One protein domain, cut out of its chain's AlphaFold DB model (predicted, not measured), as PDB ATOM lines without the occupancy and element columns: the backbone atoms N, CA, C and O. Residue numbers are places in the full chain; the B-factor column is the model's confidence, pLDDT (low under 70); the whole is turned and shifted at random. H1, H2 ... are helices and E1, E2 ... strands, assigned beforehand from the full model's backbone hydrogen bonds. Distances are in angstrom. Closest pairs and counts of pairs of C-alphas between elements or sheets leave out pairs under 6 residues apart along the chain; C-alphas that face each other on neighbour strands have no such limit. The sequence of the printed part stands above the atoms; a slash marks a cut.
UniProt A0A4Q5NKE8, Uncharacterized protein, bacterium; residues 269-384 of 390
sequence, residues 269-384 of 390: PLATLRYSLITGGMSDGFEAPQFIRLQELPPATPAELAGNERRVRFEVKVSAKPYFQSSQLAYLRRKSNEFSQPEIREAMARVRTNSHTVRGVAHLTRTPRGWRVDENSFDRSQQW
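AT A GLANCE: This is residues 269 to 384 of the 390 residues of an uncharacterized protein of bacterium (UniProt A0A4Q5NKE8). A strongly twisted sheet of four strands curls like part of a barrel round the helix H1, and a helical hairpin, H3 and H4, which comes between E2 and E3 in the chain, makes a long arm at one end. The 116 printed residues include five named helices and four named strands, in the order H1 E1 H2 E2 H3 H4 E3 E4 H5; the sheet runs E1 E2 E3 E4, all antiparallel. The class is mixed, and the whole is loose, with a radius of gyration of the C-alphas of 18.0 A and spans of 59 by 23 by 22 A.

IN THESE COORDINATES: Find C-alpha 269 at (219.881, 184.233, 188.580); from there H1 runs 16.2 A to residue 280. E1, residues 290 to 296, H2, residues 302 to 305, and E2, residues 309 to 318 and 26.9 A long, follow. H3, residues 322 to 335, spans 20.1 A and H4, residues 341 to 353, 18.6 A. E3, residues 356 to 367, spans 32.3 A; after it come E4, residues 370 to 373, and H5, residues 380 to 383, ending at (219.583, 187.310, 168.014).

HOW THE PARTS SIT: Look for N 295 and O 313 of E1 and E2, 2.9 A apart, N 312 and O 362 of E2 and E3, 2.9 A, and N 365 and O 372 of the hairpin E3 and E4, 2.8 A. E2 bends by 50 degrees at residue 315, E3 by 52 degrees at residue 360. H1 is on one face of the sheet, two layers; the closest C-alphas of H1 and E4 are Pro 269 and Trp 371, 5.9 A. H2 only grazes the sheet with residues 302 to 304, H5 with 382 to 383. H3 and H4 touch, closest at the C-alphas of Leu 329 and Met 348, 6.2 A, at a shallow tilt of 6 degrees, opposite ways; neither is on the sheet. In H1, H3 and H4 every O i to N i+4 pair is within hydrogen-bond range; H2 and H5 are too short for one.

THE WHOLE: The C-alphas farthest apart, Ala 306 and Asn 337, are 58.9 A apart. Residues 337 to 343, of which 341 to 343 belong to H4, stand free. The printed part has no cut and no long link. Its mean pLDDT is 77.7, with 23 residues under 70, among them 278 to 286 and 377 to 384.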
ATOM      1  N   PRO A 269     219.332 184.604 189.888       83.25
ATOM      2  CA  PRO A 269     219.881 184.233 188.580       83.25
ATOM      3  C   PRO A 269     218.861 184.365 187.435       83.25
ATOM      4  O   PRO A 269     219.213 184.805 186.339       83.25
ATOM      5  N   LEU A 270     217.582 184.060 187.683       83.56
ATOM      6  CA  LEU A 270     216.509 184.248 186.702       83.56
ATOM      7  C   LEU A 270     216.327 185.731 186.373       83.56
ATOM      8  O   LEU A 270     216.224 186.105 185.206       83.56
ATOM      9  N   ALA A 271     216.322 186.590 187.395       78.69
ATOM     10  CA  ALA A 271     216.209 188.028 187.192       78.69
ATOM     11  C   ALA A 271     217.413 188.560 186.402       78.69
ATOM     12  O   ALA A 271     217.217 189.275 185.425       78.69
ATOM     13  N   THR A 272     218.637 188.143 186.744       79.75
ATOM     14  CA  THR A 272     219.863 188.513 186.020       79.75
ATOM     15  C   THR A 272     219.793 188.166 184.540       79.75
ATOM     16  O   THR A 272     220.065 189.026 183.701       79.75
ATOM     17  N   LEU A 273     219.402 186.932 184.200       79.44
ATOM     18  CA  LEU A 273     219.304 186.534 182.797       79.44
ATOM     19  C   LEU A 273     218.188 187.298 182.081       79.44
ATOM     20  O   LEU A 273     218.383 187.757 180.957       79.44
ATOM     21  N   ARG A 274     217.038 187.488 182.738       78.12
ATOM     22  CA  ARG A 274     215.933 188.288 182.202       78.12
ATOM     23  C   ARG A 274     216.399 189.705 181.865       78.12
ATOM     24  O   ARG A 274     216.159 190.162 180.754       78.12
ATOM     25  N   TYR A 275     217.099 190.371 182.783       71.44
ATOM     26  CA  TYR A 275     217.648 191.706 182.553       71.44
ATOM     27  C   TYR A 275     218.669 191.712 181.417       71.44
ATOM     28  O   TYR A 275     218.560 192.550 180.532       71.44
ATOM     29  N   SER A 276     219.601 190.755 181.389       72.81
ATOM     30  CA  SER A 276     220.635 190.677 180.350       72.81
ATOM     31  C   SER A 276     220.072 190.420 178.950       72.81
ATOM     32  O   SER A 276     220.587 190.976 177.982       72.81
ATOM     33  N   LEU A 277     219.036 189.585 178.819       71.50
ATOM     34  CA  LEU A 277     218.379 189.322 177.534       71.50
ATOM     35  C   LEU A 277     217.588 190.538 177.051       71.50
ATOM     36  O   LEU A 277     217.559 190.821 175.856       71.50
ATOM     37  N   ILE A 278     216.979 191.274 177.980       66.38
ATOM     38  CA  ILE A 278     216.274 192.517 177.684       66.38
ATOM     39  C   ILE A 278     217.256 193.614 177.247       66.38
ATOM     40  O   ILE A 278     217.003 194.279 176.248       66.38
ATOM     41  N   THR A 279     218.369 193.810 177.960       60.62
ATOM     42  CA  THR A 279     219.347 194.868 177.650       60.62
ATOM     43  C   THR A 279     220.184 194.557 176.415       60.62
ATOM     44  O   THR A 279     220.461 195.463 175.637       60.62
ATOM     45  N   GLY A 280     220.530 193.287 176.180       54.22
ATOM     46  CA  GLY A 280     221.246 192.854 174.976       54.22
ATOM     47  C   GLY A 280     220.425 192.957 173.684       54.22
ATOM     48  O   GLY A 280     221.005 193.113 172.615       54.22
ATOM     49  N   GLY A 281     219.088 192.920 173.783       47.56
ATOM     50  CA  GLY A 281     218.169 193.097 172.653       47.56
ATOM     51  C   GLY A 281     217.800 194.554 172.341       47.56
ATOM     52  O   GLY A 281     217.093 194.796 171.370       47.56
ATOM     53  N   MET A 282     218.257 195.529 173.138       49.91
ATOM     54  CA  MET A 282     217.974 196.960 172.938       49.91
ATOM     55  C   MET A 282     219.003 197.640 172.029       49.91
ATOM     56  O   MET A 282     219.539 198.700 172.344       49.91
ATOM     57  N   SER A 283     219.282 197.027 170.882       54.59
ATOM     58  CA  SER A 283     219.923 197.719 169.769       54.59
ATOM     59  C   SER A 283     218.890 198.521 168.970       54.59
ATOM     60  O   SER A 283     217.693 198.205 168.975       54.59
ATOM     61  N   ASP A 284     219.339 199.575 168.284       55.25
ATOM     62  CA  ASP A 284     218.499 200.397 167.410       55.25
ATOM     63  C   ASP A 284     217.818 199.531 166.338       55.25
ATOM     64  O   ASP A 284     218.400 199.203 165.308       55.25
ATOM     65  N   GLY A 285     216.565 199.141 166.588       59.78
ATOM     66  CA  GLY A 285     215.739 198.416 165.619       59.78
ATOM     67  C   GLY A 285     214.797 197.353 166.182       59.78
ATOM     68  O   GLY A 285     213.845 196.993 165.491       59.78
ATOM     69  N   PHE A 286     214.987 196.883 167.420       67.88
ATOM     70  CA  PHE A 286     214.233 195.745 167.972       67.88
ATOM     71  C   PHE A 286     213.276 196.127 169.105       67.88
ATOM     72  O   PHE A 286     213.519 197.063 169.869       67.88
ATOM     73  N   GLU A 287     212.145 195.427 169.189       70.00
ATOM     74  CA  GLU A 287     211.276 195.449 170.367       70.00
ATOM     75  C   GLU A 287     211.906 194.603 171.478       70.00
ATOM     76  O   GLU A 287     212.717 193.709 171.213       70.00
ATOM     77  N   ALA A 288     211.540 194.856 172.737       67.44
ATOM     78  CA  ALA A 288     212.061 194.016 173.805       67.44
ATOM     79  C   ALA A 288     211.585 192.563 173.659       67.44
ATOM     80  O   ALA A 288     210.420 192.326 173.321       67.44
ATOM     81  N   PRO A 289     212.449 191.585 173.985       70.88
ATOM     82  CA  PRO A 289     212.092 190.182 173.872       70.88
ATOM     83  C   PRO A 289     210.897 189.828 174.764       70.88
ATOM     84  O   PRO A 289     210.884 190.118 175.965       70.88
ATOM     85  N   GLN A 290     209.907 189.141 174.197       77.25
ATOM     86  CA  GLN A 290     208.801 188.553 174.948       77.25
ATOM     87  C   GLN A 290     209.239 187.197 175.506       77.25
ATOM     88  O   GLN A 290     209.581 186.280 174.756       77.25
ATOM     89  N   PHE A 291     209.242 187.056 176.830       72.38
ATOM     90  CA  PHE A 291     209.639 185.813 177.492       72.38
ATOM     91  C   PHE A 291     208.548 184.757 177.349       72.38
ATOM     92  O   PHE A 291     207.443 184.938 177.851       72.38
ATOM     93  N   ILE A 292     208.885 183.643 176.703       76.62
ATOM     94  CA  ILE A 292     208.017 182.465 176.605       76.62
ATOM     95  C   ILE A 292     208.331 181.513 177.762       76.62
ATOM     96  O   ILE A 292     207.425 180.984 178.401       76.62
ATOM     97  N   ARG A 293     209.621 181.306 178.062       83.69
ATOM     98  CA  ARG A 293     210.061 180.429 179.152       83.69
ATOM     99  C   ARG A 293     211.381 180.900 179.743       83.69
ATOM    100  O   ARG A 293     212.305 181.254 179.017       83.69
ATOM    101  N   LEU A 294     211.483 180.848 181.066       85.25
ATOM    102  CA  LEU A 294     212.716 181.091 181.802       85.25
ATOM    103  C   LEU A 294     212.755 180.123 182.982       85.25
ATOM    104  O   LEU A 294     211.855 180.147 183.820       85.25
ATOM    105  N   GLN A 295     213.741 179.231 183.014       91.56
ATOM    106  CA  GLN A 295     213.778 178.144 183.987       91.56
ATOM    107  C   GLN A 295     215.207 177.838 184.424       91.56
ATOM    108  O   GLN A 295     216.078 177.581 183.595       91.56
ATOM    109  N   GLU A 296     215.421 177.811 185.735       90.81
ATOM    110  CA  GLU A 296     216.664 177.340 186.340       90.81
ATOM    111  C   GLU A 296     216.760 175.821 186.169       90.81
ATOM    112  O   GLU A 296     215.800 175.089 186.429       90.81
ATOM    113  N   LEU A 297     217.895 175.357 185.653       90.12
ATOM    114  CA  LEU A 297     218.167 173.938 185.478       90.12
ATOM    115  C   LEU A 297     218.723 173.350 186.783       90.12
ATOM    116  O   LEU A 297     219.383 174.065 187.541       90.12
ATOM    117  N   PRO A 298     218.480 172.056 187.055       91.12
ATOM    118  CA  PRO A 298     219.037 171.406 188.234       91.12
ATOM    119  C   PRO A 298     220.576 171.440 188.211       91.12
ATOM    120  O   PRO A 298     221.174 171.330 187.132       91.12
ATOM    121  N   PRO A 299     221.222 171.576 189.386       89.06
ATOM    122  CA  PRO A 299     222.674 171.630 189.486       89.06
ATOM    123  C   PRO A 299     223.290 170.299 189.033       89.06
ATOM    124  O   PRO A 299     222.854 169.232 189.461       89.06
ATOM    125  N   ALA A 300     224.302 170.359 188.171       88.38
ATOM    126  CA  ALA A 300     225.043 169.203 187.664       88.38
ATOM    127  C   ALA A 300     226.557 169.304 187.892       88.38
ATOM    128  O   ALA A 300     227.243 168.292 187.782       88.38
ATOM    129  N   THR A 301     227.094 170.489 188.205       88.38
ATOM    130  CA  THR A 301     228.524 170.666 188.507       88.38
ATOM    131  C   THR A 301     228.759 170.887 190.007       88.38
ATOM    132  O   THR A 301     227.870 171.383 190.706       88.38
ATOM    133  N   PRO A 302     229.962 170.582 190.534       88.00
ATOM    134  CA  PRO A 302     230.314 170.901 191.920       88.00
ATOM    135  C   PRO A 302     230.182 172.398 192.248       88.00
ATOM    136  O   PRO A 302     229.753 172.755 193.343       88.00
ATOM    137  N   ALA A 303     230.484 173.278 191.287       85.62
ATOM    138  CA  ALA A 303     230.321 174.725 191.433       85.62
ATOM    139  C   ALA A 303     228.839 175.149 191.514       85.62
ATOM    140  O   ALA A 303     228.490 176.052 192.280       85.62
ATOM    141  N   GLU A 304     227.950 174.466 190.785       88.56
ATOM    142  CA  GLU A 304     226.501 174.656 190.897       88.56
ATOM    143  C   GLU A 304     225.963 174.131 192.234       88.56
ATOM    144  O   GLU A 304     225.174 174.809 192.894       88.56
ATOM    145  N   LEU A 305     226.425 172.965 192.692       88.38
ATOM    146  CA  LEU A 305     226.047 172.424 194.003       88.38
ATOM    147  C   LEU A 305     226.499 173.338 195.153       88.38
ATOM    148  O   LEU A 305     225.748 173.540 196.103       88.38
ATOM    149  N   ALA A 306     227.672 173.965 195.024       87.62
ATOM    150  CA  ALA A 306     228.182 174.959 195.969       87.62
ATOM    151  C   ALA A 306     227.447 176.317 195.914       87.62
ATOM    152  O   ALA A 306     227.693 177.185 196.748       87.62
ATOM    153  N   GLY A 307     226.550 176.532 194.943       86.44
ATOM    154  CA  GLY A 307     225.806 177.789 194.802       86.44
ATOM    155  C   GLY A 307     226.605 178.946 194.194       86.44
ATOM    156  O   GLY A 307     226.163 180.095 194.282       86.44
ATOM    157  N   ASN A 308     227.757 178.652 193.583       88.94
ATOM    158  CA  ASN A 308     228.607 179.633 192.903       88.94
ATOM    159  C   ASN A 308     228.200 179.830 191.439       88.94
ATOM    160  O   ASN A 308     228.429 180.896 190.874       88.94
ATOM    161  N   GLU A 309     227.560 178.824 190.843       91.38
ATOM    162  CA  GLU A 309     227.104 178.845 189.454       91.38
ATOM    163  C   GLU A 309     225.645 178.408 189.325       91.38
ATOM    164  O   GLU A 309     225.103 177.684 190.172       91.38
ATOM    165  N   ARG A 310     225.000 178.861 188.248       91.12
ATOM    166  CA  ARG A 310     223.660 178.442 187.836       91.12
ATOM    167  C   ARG A 310     223.539 178.392 186.325       91.12
ATOM    168  O   ARG A 310     223.980 179.306 185.636       91.12
ATOM    169  N   ARG A 311     222.841 177.379 185.819       91.56
ATOM    170  CA  ARG A 311     222.379 177.333 184.430       91.56
ATOM    171  C   ARG A 311     220.909 177.690 184.357       91.56
ATOM    172  O   ARG A 311     220.082 177.125 185.070       91.56
ATOM    173  N   VAL A 312     220.575 178.598 183.451       87.94
ATOM    174  CA  VAL A 312     219.193 179.000 183.201       87.94
ATOM    175  C   VAL A 312     218.876 178.797 181.728       87.94
ATOM    176  O   VAL A 312     219.507 179.374 180.842       87.94
ATOM    177  N   ARG A 313     217.865 177.970 181.466       88.75
ATOM    178  CA  ARG A 313     217.279 177.788 180.141       88.75
ATOM    179  C   ARG A 313     216.312 178.930 179.857       88.75
ATOM    180  O   ARG A 313     215.468 179.251 180.695       88.75
ATOM    181  N   PHE A 314     216.385 179.488 178.657       86.44
ATOM    182  CA  PHE A 314     215.488 180.549 178.218       86.44
ATOM    183  C   PHE A 314     214.901 180.268 176.834       86.44
ATOM    184  O   PHE A 314     215.493 179.592 175.991       86.44
ATOM    185  N   GLU A 315     213.715 180.818 176.621       86.31
ATOM    186  CA  GLU A 315     213.025 180.893 175.345       86.31
ATOM    187  C   GLU A 315     212.370 182.269 175.247       86.31
ATOM    188  O   GLU A 315     211.510 182.622 176.062       86.31
ATOM    189  N   VAL A 316     212.800 183.054 174.264       81.50
ATOM    190  CA  VAL A 316     212.331 184.424 174.054       81.50
ATOM    191  C   VAL A 316     211.911 184.623 172.606       81.50
ATOM    192  O   VAL A 316     212.548 184.114 171.686       81.50
ATOM    193  N   LYS A 317     210.833 185.372 172.396       81.88
ATOM    194  CA  LYS A 317     210.387 185.824 171.080       81.88
ATOM    195  C   LYS A 317     210.893 187.243 170.856       81.88
ATOM    196  O   LYS A 317     210.632 188.118 171.674       81.88
ATOM    197  N   VAL A 318     211.611 187.457 169.763       78.88
ATOM    198  CA  VAL A 318     212.168 188.754 169.368       78.88
ATOM    199  C   VAL A 318     211.423 189.251 168.130       78.88
ATOM    200  O   VAL A 318     211.140 188.464 167.225       78.88
ATOM    201  N   SER A 319     211.107 190.541 168.095       78.62
ATOM    202  CA  SER A 319     210.456 191.243 166.982       78.62
ATOM    203  C   SER A 319     211.218 192.530 166.668       78.62
ATOM    204  O   SER A 319     211.847 193.120 167.547       78.62
ATOM    205  N   ALA A 320     211.194 192.974 165.411       74.31
ATOM    206  CA  ALA A 320     211.691 194.298 165.057       74.31
ATOM    207  C   ALA A 320     210.607 195.358 165.237       74.31
ATOM    208  O   ALA A 320     209.417 195.101 165.035       74.31
ATOM    209  N   LYS A 321     211.039 196.583 165.540       75.56
ATOM    210  CA  LYS A 321     210.163 197.752 165.532       75.56
ATOM    211  C   LYS A 321     209.636 197.987 164.106       75.56
ATOM    212  O   LYS A 321     210.386 197.784 163.143       75.56
ATOM    213  N   PRO A 322     208.404 198.503 163.940       77.44
ATOM    214  CA  PRO A 322     207.790 198.693 162.621       77.44
ATOM    215  C   PRO A 322     208.642 199.490 161.617       77.44
ATOM    216  O   PRO A 322     208.654 199.173 160.429       77.44
ATOM    217  N   TYR A 323     209.392 200.501 162.078       73.81
ATOM    218  CA  TYR A 323     210.267 201.299 161.207       73.81
ATOM    219  C   TYR A 323     211.496 200.521 160.714       73.81
ATOM    220  O   TYR A 323     211.944 200.706 159.586       73.81
ATOM    221  N   PHE A 324     212.061 199.649 161.552       75.81
ATOM    222  CA  PHE A 324     213.248 198.876 161.199       75.81
ATOM    223  C   PHE A 324     212.873 197.758 160.228       75.81
ATOM    224  O   PHE A 324     213.539 197.550 159.215       75.81
ATOM    225  N   GLN A 325     211.729 197.117 160.485       80.25
ATOM    226  CA  GLN A 325     211.123 196.147 159.583       80.25
ATOM    227  C   GLN A 325     210.865 196.752 158.192       80.25
ATOM    228  O   GLN A 325     211.238 196.159 157.179       80.25
ATOM    229  N   SER A 326     210.246 197.936 158.123       78.44
ATOM    230  CA  SER A 326     209.932 198.588 156.847       78.44
ATOM    231  C   SER A 326     211.188 199.029 156.093       78.44
ATOM    232  O   SER A 326     211.273 198.803 154.883       78.44
ATOM    233  N   SER A 327     212.188 199.567 156.801       79.00
ATOM    234  CA  SER A 327     213.499 199.909 156.239       79.00
ATOM    235  C   SER A 327     214.180 198.687 155.617       79.00
ATOM    236  O   SER A 327     214.618 198.742 154.464       79.00
ATOM    237  N   GLN A 328     214.176 197.541 156.310       80.06
ATOM    238  CA  GLN A 328     214.790 196.334 155.760       80.06
ATOM    239  C   GLN A 328     214.028 195.733 154.581       80.06
ATOM    240  O   GLN A 328     214.636 195.280 153.611       80.06
ATOM    241  N   LEU A 329     212.695 195.774 154.601       82.56
ATOM    242  CA  LEU A 329     211.909 195.377 153.431       82.56
ATOM    243  C   LEU A 329     212.204 196.273 152.223       82.56
ATOM    244  O   LEU A 329     212.253 195.773 151.099       82.56
ATOM    245  N   ALA A 330     212.413 197.574 152.432       82.62
ATOM    246  CA  ALA A 330     212.800 198.491 151.365       82.62
ATOM    247  C   ALA A 330     214.205 198.180 150.822       82.62
ATOM    248  O   ALA A 330     214.391 198.165 149.606       82.62
ATOM    249  N   TYR A 331     215.169 197.873 151.695       81.88
ATOM    250  CA  TYR A 331     216.518 197.457 151.302       81.88
ATOM    251  C   TYR A 331     216.510 196.161 150.477       81.88
ATOM    252  O   TYR A 331     217.040 196.136 149.365       81.88
ATOM    253  N   LEU A 332     215.836 195.109 150.957       82.31
ATOM    254  CA  LEU A 332     215.743 193.823 150.254       82.31
ATOM    255  C   LEU A 332     215.044 193.948 148.890       82.31
ATOM    256  O   LEU A 332     215.464 193.309 147.928       82.31
ATOM    257  N   ARG A 333     214.031 194.817 148.769       83.06
ATOM    258  CA  ARG A 333     213.390 195.134 147.477       83.06
ATOM    259  C   ARG A 333     214.317 195.851 146.496       83.06
ATOM    260  O   ARG A 333     214.143 195.701 145.295       83.06
ATOM    261  N   ARG A 334     215.280 196.649 146.968       81.75
ATOM    262  CA  ARG A 334     216.298 197.249 146.086       81.75
ATOM    263  C   ARG A 334     217.301 196.189 145.631       81.75
ATOM    264  O   ARG A 334     217.632 196.128 144.454       81.75
ATOM    265  N   LYS A 335     217.711 195.310 146.549       77.88
ATOM    266  CA  LYS A 335     218.656 194.217 146.283       77.88
ATOM    267  C   LYS A 335     218.094 193.102 145.398       77.88
ATOM    268  O   LYS A 335     218.876 192.432 144.734       77.88
ATOM    269  N   SER A 336     216.771 192.924 145.308       75.88
ATOM    270  CA  SER A 336     216.161 191.926 144.407       75.88
ATOM    271  C   SER A 336     216.440 192.168 142.923       75.88
ATOM    272  O   SER A 336     216.210 191.271 142.119       75.88
ATOM    273  N   ASN A 337     216.924 193.360 142.566       69.44
ATOM    274  CA  ASN A 337     217.351 193.688 141.208       69.44
ATOM    275  C   ASN A 337     218.797 193.242 140.913       69.44
ATOM    276  O   ASN A 337     219.193 193.235 139.753       69.44
ATOM    277  N   GLU A 338     219.581 192.888 141.939       66.31
ATOM    278  CA  GLU A 338     221.029 192.627 141.848       66.31
ATOM    279  C   GLU A 338     221.419 191.167 142.156       66.31
ATOM    280  O   GLU A 338     222.477 190.722 141.724       66.31
ATOM    281  N   PHE A 339     220.592 190.408 142.887       66.00
ATOM    282  CA  PHE A 339     220.917 189.049 143.356       66.00
ATOM    283  C   PHE A 339     219.841 188.020 142.989       66.00
ATOM    284  O   PHE A 339     218.760 188.355 142.497       66.00
ATOM    285  N   SER A 340     220.137 186.746 143.265       63.62
ATOM    286  CA  SER A 340     219.228 185.624 143.044       63.62
ATOM    287  C   SER A 340     217.863 185.865 143.727       63.62
ATOM    288  O   SER A 340     217.756 186.165 144.919       63.62
ATOM    289  N   GLN A 341     216.774 185.746 142.958       72.00
ATOM    290  CA  GLN A 341     215.415 185.975 143.462       72.00
ATOM    291  C   GLN A 341     214.953 185.057 144.618       72.00
ATOM    292  O   GLN A 341     214.148 185.538 145.424       72.00
ATOM    293  N   PRO A 342     215.362 183.773 144.735       78.06
ATOM    294  CA  PRO A 342     214.811 182.899 145.772       78.06
ATOM    295  C   PRO A 342     215.283 183.272 147.185       78.06
ATOM    296  O   PRO A 342     214.450 183.359 148.087       78.06
ATOM    297  N   GLU A 343     216.565 183.588 147.371       76.31
ATOM    298  CA  GLU A 343     217.140 183.928 148.684       76.31
ATOM    299  C   GLU A 343     216.568 185.241 149.228       76.31
ATOM    300  O   GLU A 343     216.210 185.350 150.404       76.31
ATOM    301  N   ILE A 344     216.388 186.233 148.350       77.88
ATOM    302  CA  ILE A 344     215.784 187.516 148.719       77.88
ATOM    303  C   ILE A 344     214.291 187.364 149.017       77.88
ATOM    304  O   ILE A 344     213.776 188.002 149.939       77.88
ATOM    305  N   ARG A 345     213.575 186.507 148.280       79.25
ATOM    306  CA  ARG A 345     212.159 186.223 148.553       79.25
ATOM    307  C   ARG A 345     211.983 185.567 149.920       79.25
ATOM    308  O   ARG A 345     211.081 185.960 150.660       79.25
ATOM    309  N   GLU A 346     212.859 184.633 150.269       81.75
ATOM    310  CA  GLU A 346     212.866 183.993 151.583       81.75
ATOM    311  C   GLU A 346     213.210 184.994 152.696       81.75
ATOM    312  O   GLU A 346     212.500 185.077 153.700       81.75
ATOM    313  N   ALA A 347     214.224 185.841 152.491       79.06
ATOM    314  CA  ALA A 347     214.584 186.899 153.432       79.06
ATOM    315  C   ALA A 347     213.430 187.890 153.665       79.06
ATOM    316  O   ALA A 347     213.099 188.205 154.808       79.06
ATOM    317  N   MET A 348     212.750 188.329 152.601       81.50
ATOM    318  CA  MET A 348     211.572 189.193 152.716       81.50
ATOM    319  C   MET A 348     210.424 188.513 153.466       81.50
ATOM    320  O   MET A 348     209.731 189.181 154.234       81.50
ATOM    321  N   ALA A 349     210.201 187.210 153.260       83.00
ATOM    322  CA  ALA A 349     209.186 186.460 153.995       83.00
ATOM    323  C   ALA A 349     209.510 186.409 155.497       83.00
ATOM    324  O   ALA A 349     208.635 186.700 156.313       83.00
ATOM    325  N   ARG A 350     210.776 186.157 155.867       79.44
ATOM    326  CA  ARG A 350     211.236 186.179 157.269       79.44
ATOM    327  C   ARG A 350     211.021 187.544 157.929       79.44
ATOM    328  O   ARG A 350     210.462 187.611 159.023       79.44
ATOM    329  N   VAL A 351     211.379 188.634 157.244       80.81
ATOM    330  CA  VAL A 351     211.180 190.002 157.757       80.81
ATOM    331  C   VAL A 351     209.691 190.355 157.885       80.81
ATOM    332  O   VAL A 351     209.301 191.030 158.837       80.81
ATOM    333  N   ARG A 352     208.823 189.886 156.976       82.88
ATOM    334  CA  ARG A 352     207.364 190.119 157.056       82.88
ATOM    335  C   ARG A 352     206.717 189.443 158.262       82.88
ATOM    336  O   ARG A 352     205.848 190.054 158.874       82.88
ATOM    337  N   THR A 353     207.150 188.236 158.621       82.69
ATOM    338  CA  THR A 353     206.648 187.516 159.806       82.69
ATOM    339  C   THR A 353     206.959 188.264 161.109       82.69
ATOM    340  O   THR A 353     206.227 188.116 162.083       82.69
ATOM    341  N   ASN A 354     208.019 189.084 161.122       78.25
ATOM    342  CA  ASN A 354     208.432 189.958 162.229       78.25
ATOM    343  C   ASN A 354     208.483 189.286 163.607       78.25
ATOM    344  O   ASN A 354     208.211 189.906 164.635       78.25
ATOM    345  N   SER A 355     208.801 187.996 163.645       78.06
ATOM    346  CA  SER A 355     208.994 187.304 164.905       78.06
ATOM    347  C   SER A 355     209.920 186.115 164.752       78.06
ATOM    348  O   SER A 355     209.747 185.314 163.833       78.06
ATOM    349  N   HIS A 356     210.852 185.981 165.688       80.56
ATOM    350  CA  HIS A 356     211.773 184.859 165.758       80.56
ATOM    351  C   HIS A 356     211.927 184.384 167.203       80.56
ATOM    352  O   HIS A 356     212.038 185.195 168.123       80.56
ATOM    353  N   THR A 357     211.915 183.069 167.413       82.25
ATOM    354  CA  THR A 357     212.070 182.477 168.744       82.25
ATOM    355  C   THR A 357     213.512 182.038 168.945       82.25
ATOM    356  O   THR A 357     213.983 181.123 168.277       82.25
ATOM    357  N   VAL A 358     214.190 182.660 169.910       78.31
ATOM    358  CA  VAL A 358     215.555 182.322 170.319       78.31
ATOM    359  C   VAL A 358     215.489 181.447 171.570       78.31
ATOM    360  O   VAL A 358     214.802 181.777 172.541       78.31
ATOM    361  N   ARG A 359     216.200 180.317 171.548       84.81
ATOM    362  CA  ARG A 359     216.261 179.339 172.642       84.81
ATOM    363  C   ARG A 359     217.713 179.067 173.000       84.81
ATOM    364  O   ARG A 359     218.538 178.914 172.109       84.81
ATOM    365  N   GLY A 360     218.006 178.944 174.289       84.38
ATOM    366  CA  GLY A 360     219.358 178.640 174.746       84.38
ATOM    367  C   GLY A 360     219.441 178.315 176.230       84.38
ATOM    368  O   GLY A 360     218.439 178.307 176.951       84.38
ATOM    369  N   VAL A 361     220.662 178.037 176.677       86.19
ATOM    370  CA  VAL A 361     221.022 177.893 178.090       86.19
ATOM    371  C   VAL A 361     222.150 178.874 178.358       86.19
ATOM    372  O   VAL A 361     223.156 178.838 177.662       86.19
ATOM    373  N   ALA A 362     221.965 179.753 179.337       86.31
ATOM    374  CA  ALA A 362     223.003 180.671 179.779       86.31
ATOM    375  C   ALA A 362     223.581 180.192 181.111       86.31
ATOM    376  O   ALA A 362     222.840 179.738 181.991       86.31
ATOM    377  N   HIS A 363     224.894 180.321 181.255       88.19
ATOM    378  CA  HIS A 363     225.588 180.105 182.516       88.19
ATOM    379  C   HIS A 363     225.695 181.433 183.265       88.19
ATOM    380  O   HIS A 363     225.982 182.482 182.683       88.19
ATOM    381  N   LEU A 364     225.434 181.395 184.567       88.19
ATOM    382  CA  LEU A 364     225.536 182.536 185.462       88.19
ATOM    383  C   LEU A 364     226.486 182.213 186.604       88.19
ATOM    384  O   LEU A 364     226.383 181.159 187.230       88.19
ATOM    385  N   THR A 365     227.364 183.159 186.907       89.25
ATOM    386  CA  THR A 365     228.339 183.074 187.990       89.25
ATOM    387  C   THR A 365     227.970 184.053 189.096       89.25
ATOM    388  O   THR A 365     227.500 185.173 188.857       89.25
ATOM    389  N   ARG A 366     228.151 183.629 190.343       87.56
ATOM    390  CA  ARG A 366     227.922 184.464 191.517       87.56
ATOM    391  C   ARG A 366     229.170 185.289 191.801       87.56
ATOM    392  O   ARG A 366     230.258 184.755 191.983       87.56
ATOM    393  N   THR A 367     229.005 186.603 191.875       84.31
ATOM    394  CA  THR A 367     230.065 187.558 192.222       84.31
ATOM    395  C   THR A 367     229.732 188.262 193.543       84.31
ATOM    396  O   THR A 367     228.570 188.248 193.963       84.31
ATOM    397  N   PRO A 368     230.692 188.958 194.185       80.38
ATOM    398  CA  PRO A 368     230.410 189.774 195.371       80.38
ATOM    399  C   PRO A 368     229.347 190.864 195.147       80.38
ATOM    400  O   PRO A 368     228.742 191.334 196.103       80.38
ATOM    401  N   ARG A 369     229.106 191.264 193.889       74.31
ATOM    402  CA  ARG A 369     228.109 192.280 193.504       74.31
ATOM    403  C   ARG A 369     226.767 191.689 193.049       74.31
ATOM    404  O   ARG A 369     225.879 192.443 192.666       74.31
ATOM    405  N   GLY A 370     226.605 190.365 193.092       81.62
ATOM    406  CA  GLY A 370     225.408 189.659 192.627       81.62
ATOM    407  C   GLY A 370     225.705 188.662 191.508       81.62
ATOM    408  O   GLY A 370     226.857 188.313 191.246       81.62
ATOM    409  N   TRP A 371     224.659 188.171 190.853       84.38
ATOM    410  CA  TRP A 371     224.785 187.225 189.744       84.38
ATOM    411  C   TRP A 371     225.174 187.934 188.445       84.38
ATOM    412  O   TRP A 371     224.641 189.000 188.138       84.38
ATOM    413  N   ARG A 372     226.046 187.317 187.646       83.69
ATOM    414  CA  ARG A 372     226.470 187.812 186.331       83.69
ATOM    415  C   ARG A 372     226.315 186.712 185.283       83.69
ATOM    416  O   ARG A 372     226.577 185.552 185.577       83.69
ATOM    417  N   VAL A 373     225.887 187.071 184.073       81.25
ATOM    418  CA  VAL A 373     225.873 186.141 182.931       81.25
ATOM    419  C   VAL A 373     227.301 185.961 182.423       81.25
ATOM    420  O   VAL A 373     228.000 186.951 182.202       81.25
ATOM    421  N   ASP A 374     227.723 184.715 182.233       81.88
ATOM    422  CA  ASP A 374     228.951 184.398 181.512       81.88
ATOM    423  C   ASP A 374     228.729 184.663 180.018       81.88
ATOM    424  O   ASP A 374     227.947 183.975 179.358       81.88
ATOM    425  N   GLU A 375     229.379 185.693 179.480       68.19
ATOM    426  CA  GLU A 375     229.184 186.132 178.096       68.19
ATOM    427  C   GLU A 375     229.676 185.101 177.073       68.19
ATOM    428  O   GLU A 375     229.184 185.090 175.950       68.19
ATOM    429  N   ASN A 376     230.560 184.182 177.476       70.19
ATOM    430  CA  ASN A 376     231.028 183.090 176.621       70.19
ATOM    431  C   ASN A 376     230.021 181.937 176.531       70.19
ATOM    432  O   ASN A 376     230.116 181.094 175.642       70.19
ATOM    433  N   SER A 377     229.042 181.895 177.438       67.56
ATOM    434  CA  SER A 377     228.020 180.846 177.471       67.56
ATOM    435  C   SER A 377     226.870 181.077 176.488       67.56
ATOM    436  O   SER A 377     226.030 180.196 176.307       67.56
ATOM    437  N   PHE A 378     226.814 182.254 175.849       64.62
ATOM    438  CA  PHE A 378     225.732 182.630 174.947       64.62
ATOM    439  C   PHE A 378     226.235 183.383 173.710       64.62
ATOM    440  O   PHE A 378     226.723 184.508 173.798       64.62
ATOM    441  N   ASP A 379     226.012 182.798 172.532       64.12
ATOM    442  CA  ASP A 379     226.247 183.467 171.257       64.12
ATOM    443  C   ASP A 379     225.155 184.517 170.981       64.12
ATOM    444  O   ASP A 379     224.080 184.230 170.441       64.12
ATOM    445  N   ARG A 380     225.452 185.773 171.337       57.41
ATOM    446  CA  ARG A 380     224.579 186.932 171.088       57.41
ATOM    447  C   ARG A 380     224.270 187.135 169.599       57.41
ATOM    448  O   ARG A 380     223.261 187.767 169.285       57.41
ATOM    449  N   SER A 381     225.074 186.590 168.681       58.81
ATOM    450  CA  SER A 381     224.856 186.737 167.237       58.81
ATOM    451  C   SER A 381     223.597 186.012 166.744       58.81
ATOM    452  O   SER A 381     223.000 186.433 165.751       58.81
ATOM    453  N   GLN A 382     223.098 185.005 167.475       60.38
ATOM    454  CA  GLN A 382     221.848 184.316 167.130       60.38
ATOM    455  C   GLN A 382     220.619 185.234 167.186       60.38
ATOM    456  O   GLN A 382     219.652 185.011 166.459       60.38
ATOM    457  N   GLN A 383     220.656 186.307 167.984       58.38
ATOM    458  CA  GLN A 383     219.583 187.310 168.014       58.38
ATOM    459  C   GLN A 383     219.513 188.137 166.718       58.38
ATOM    460  O   GLN A 383     218.458 188.676 166.389       58.38
ATOM    461  N   TRP A 384     220.615 188.196 165.964       53.94
ATOM    462  CA  TRP A 384     220.778 188.983 164.738       53.94
ATOM    463  C   TRP A 384     220.740 188.134 163.466       53.94
ATOM    464  O   TRP A 384     220.372 188.632 162.402       53.94
TER     465      TRP A 384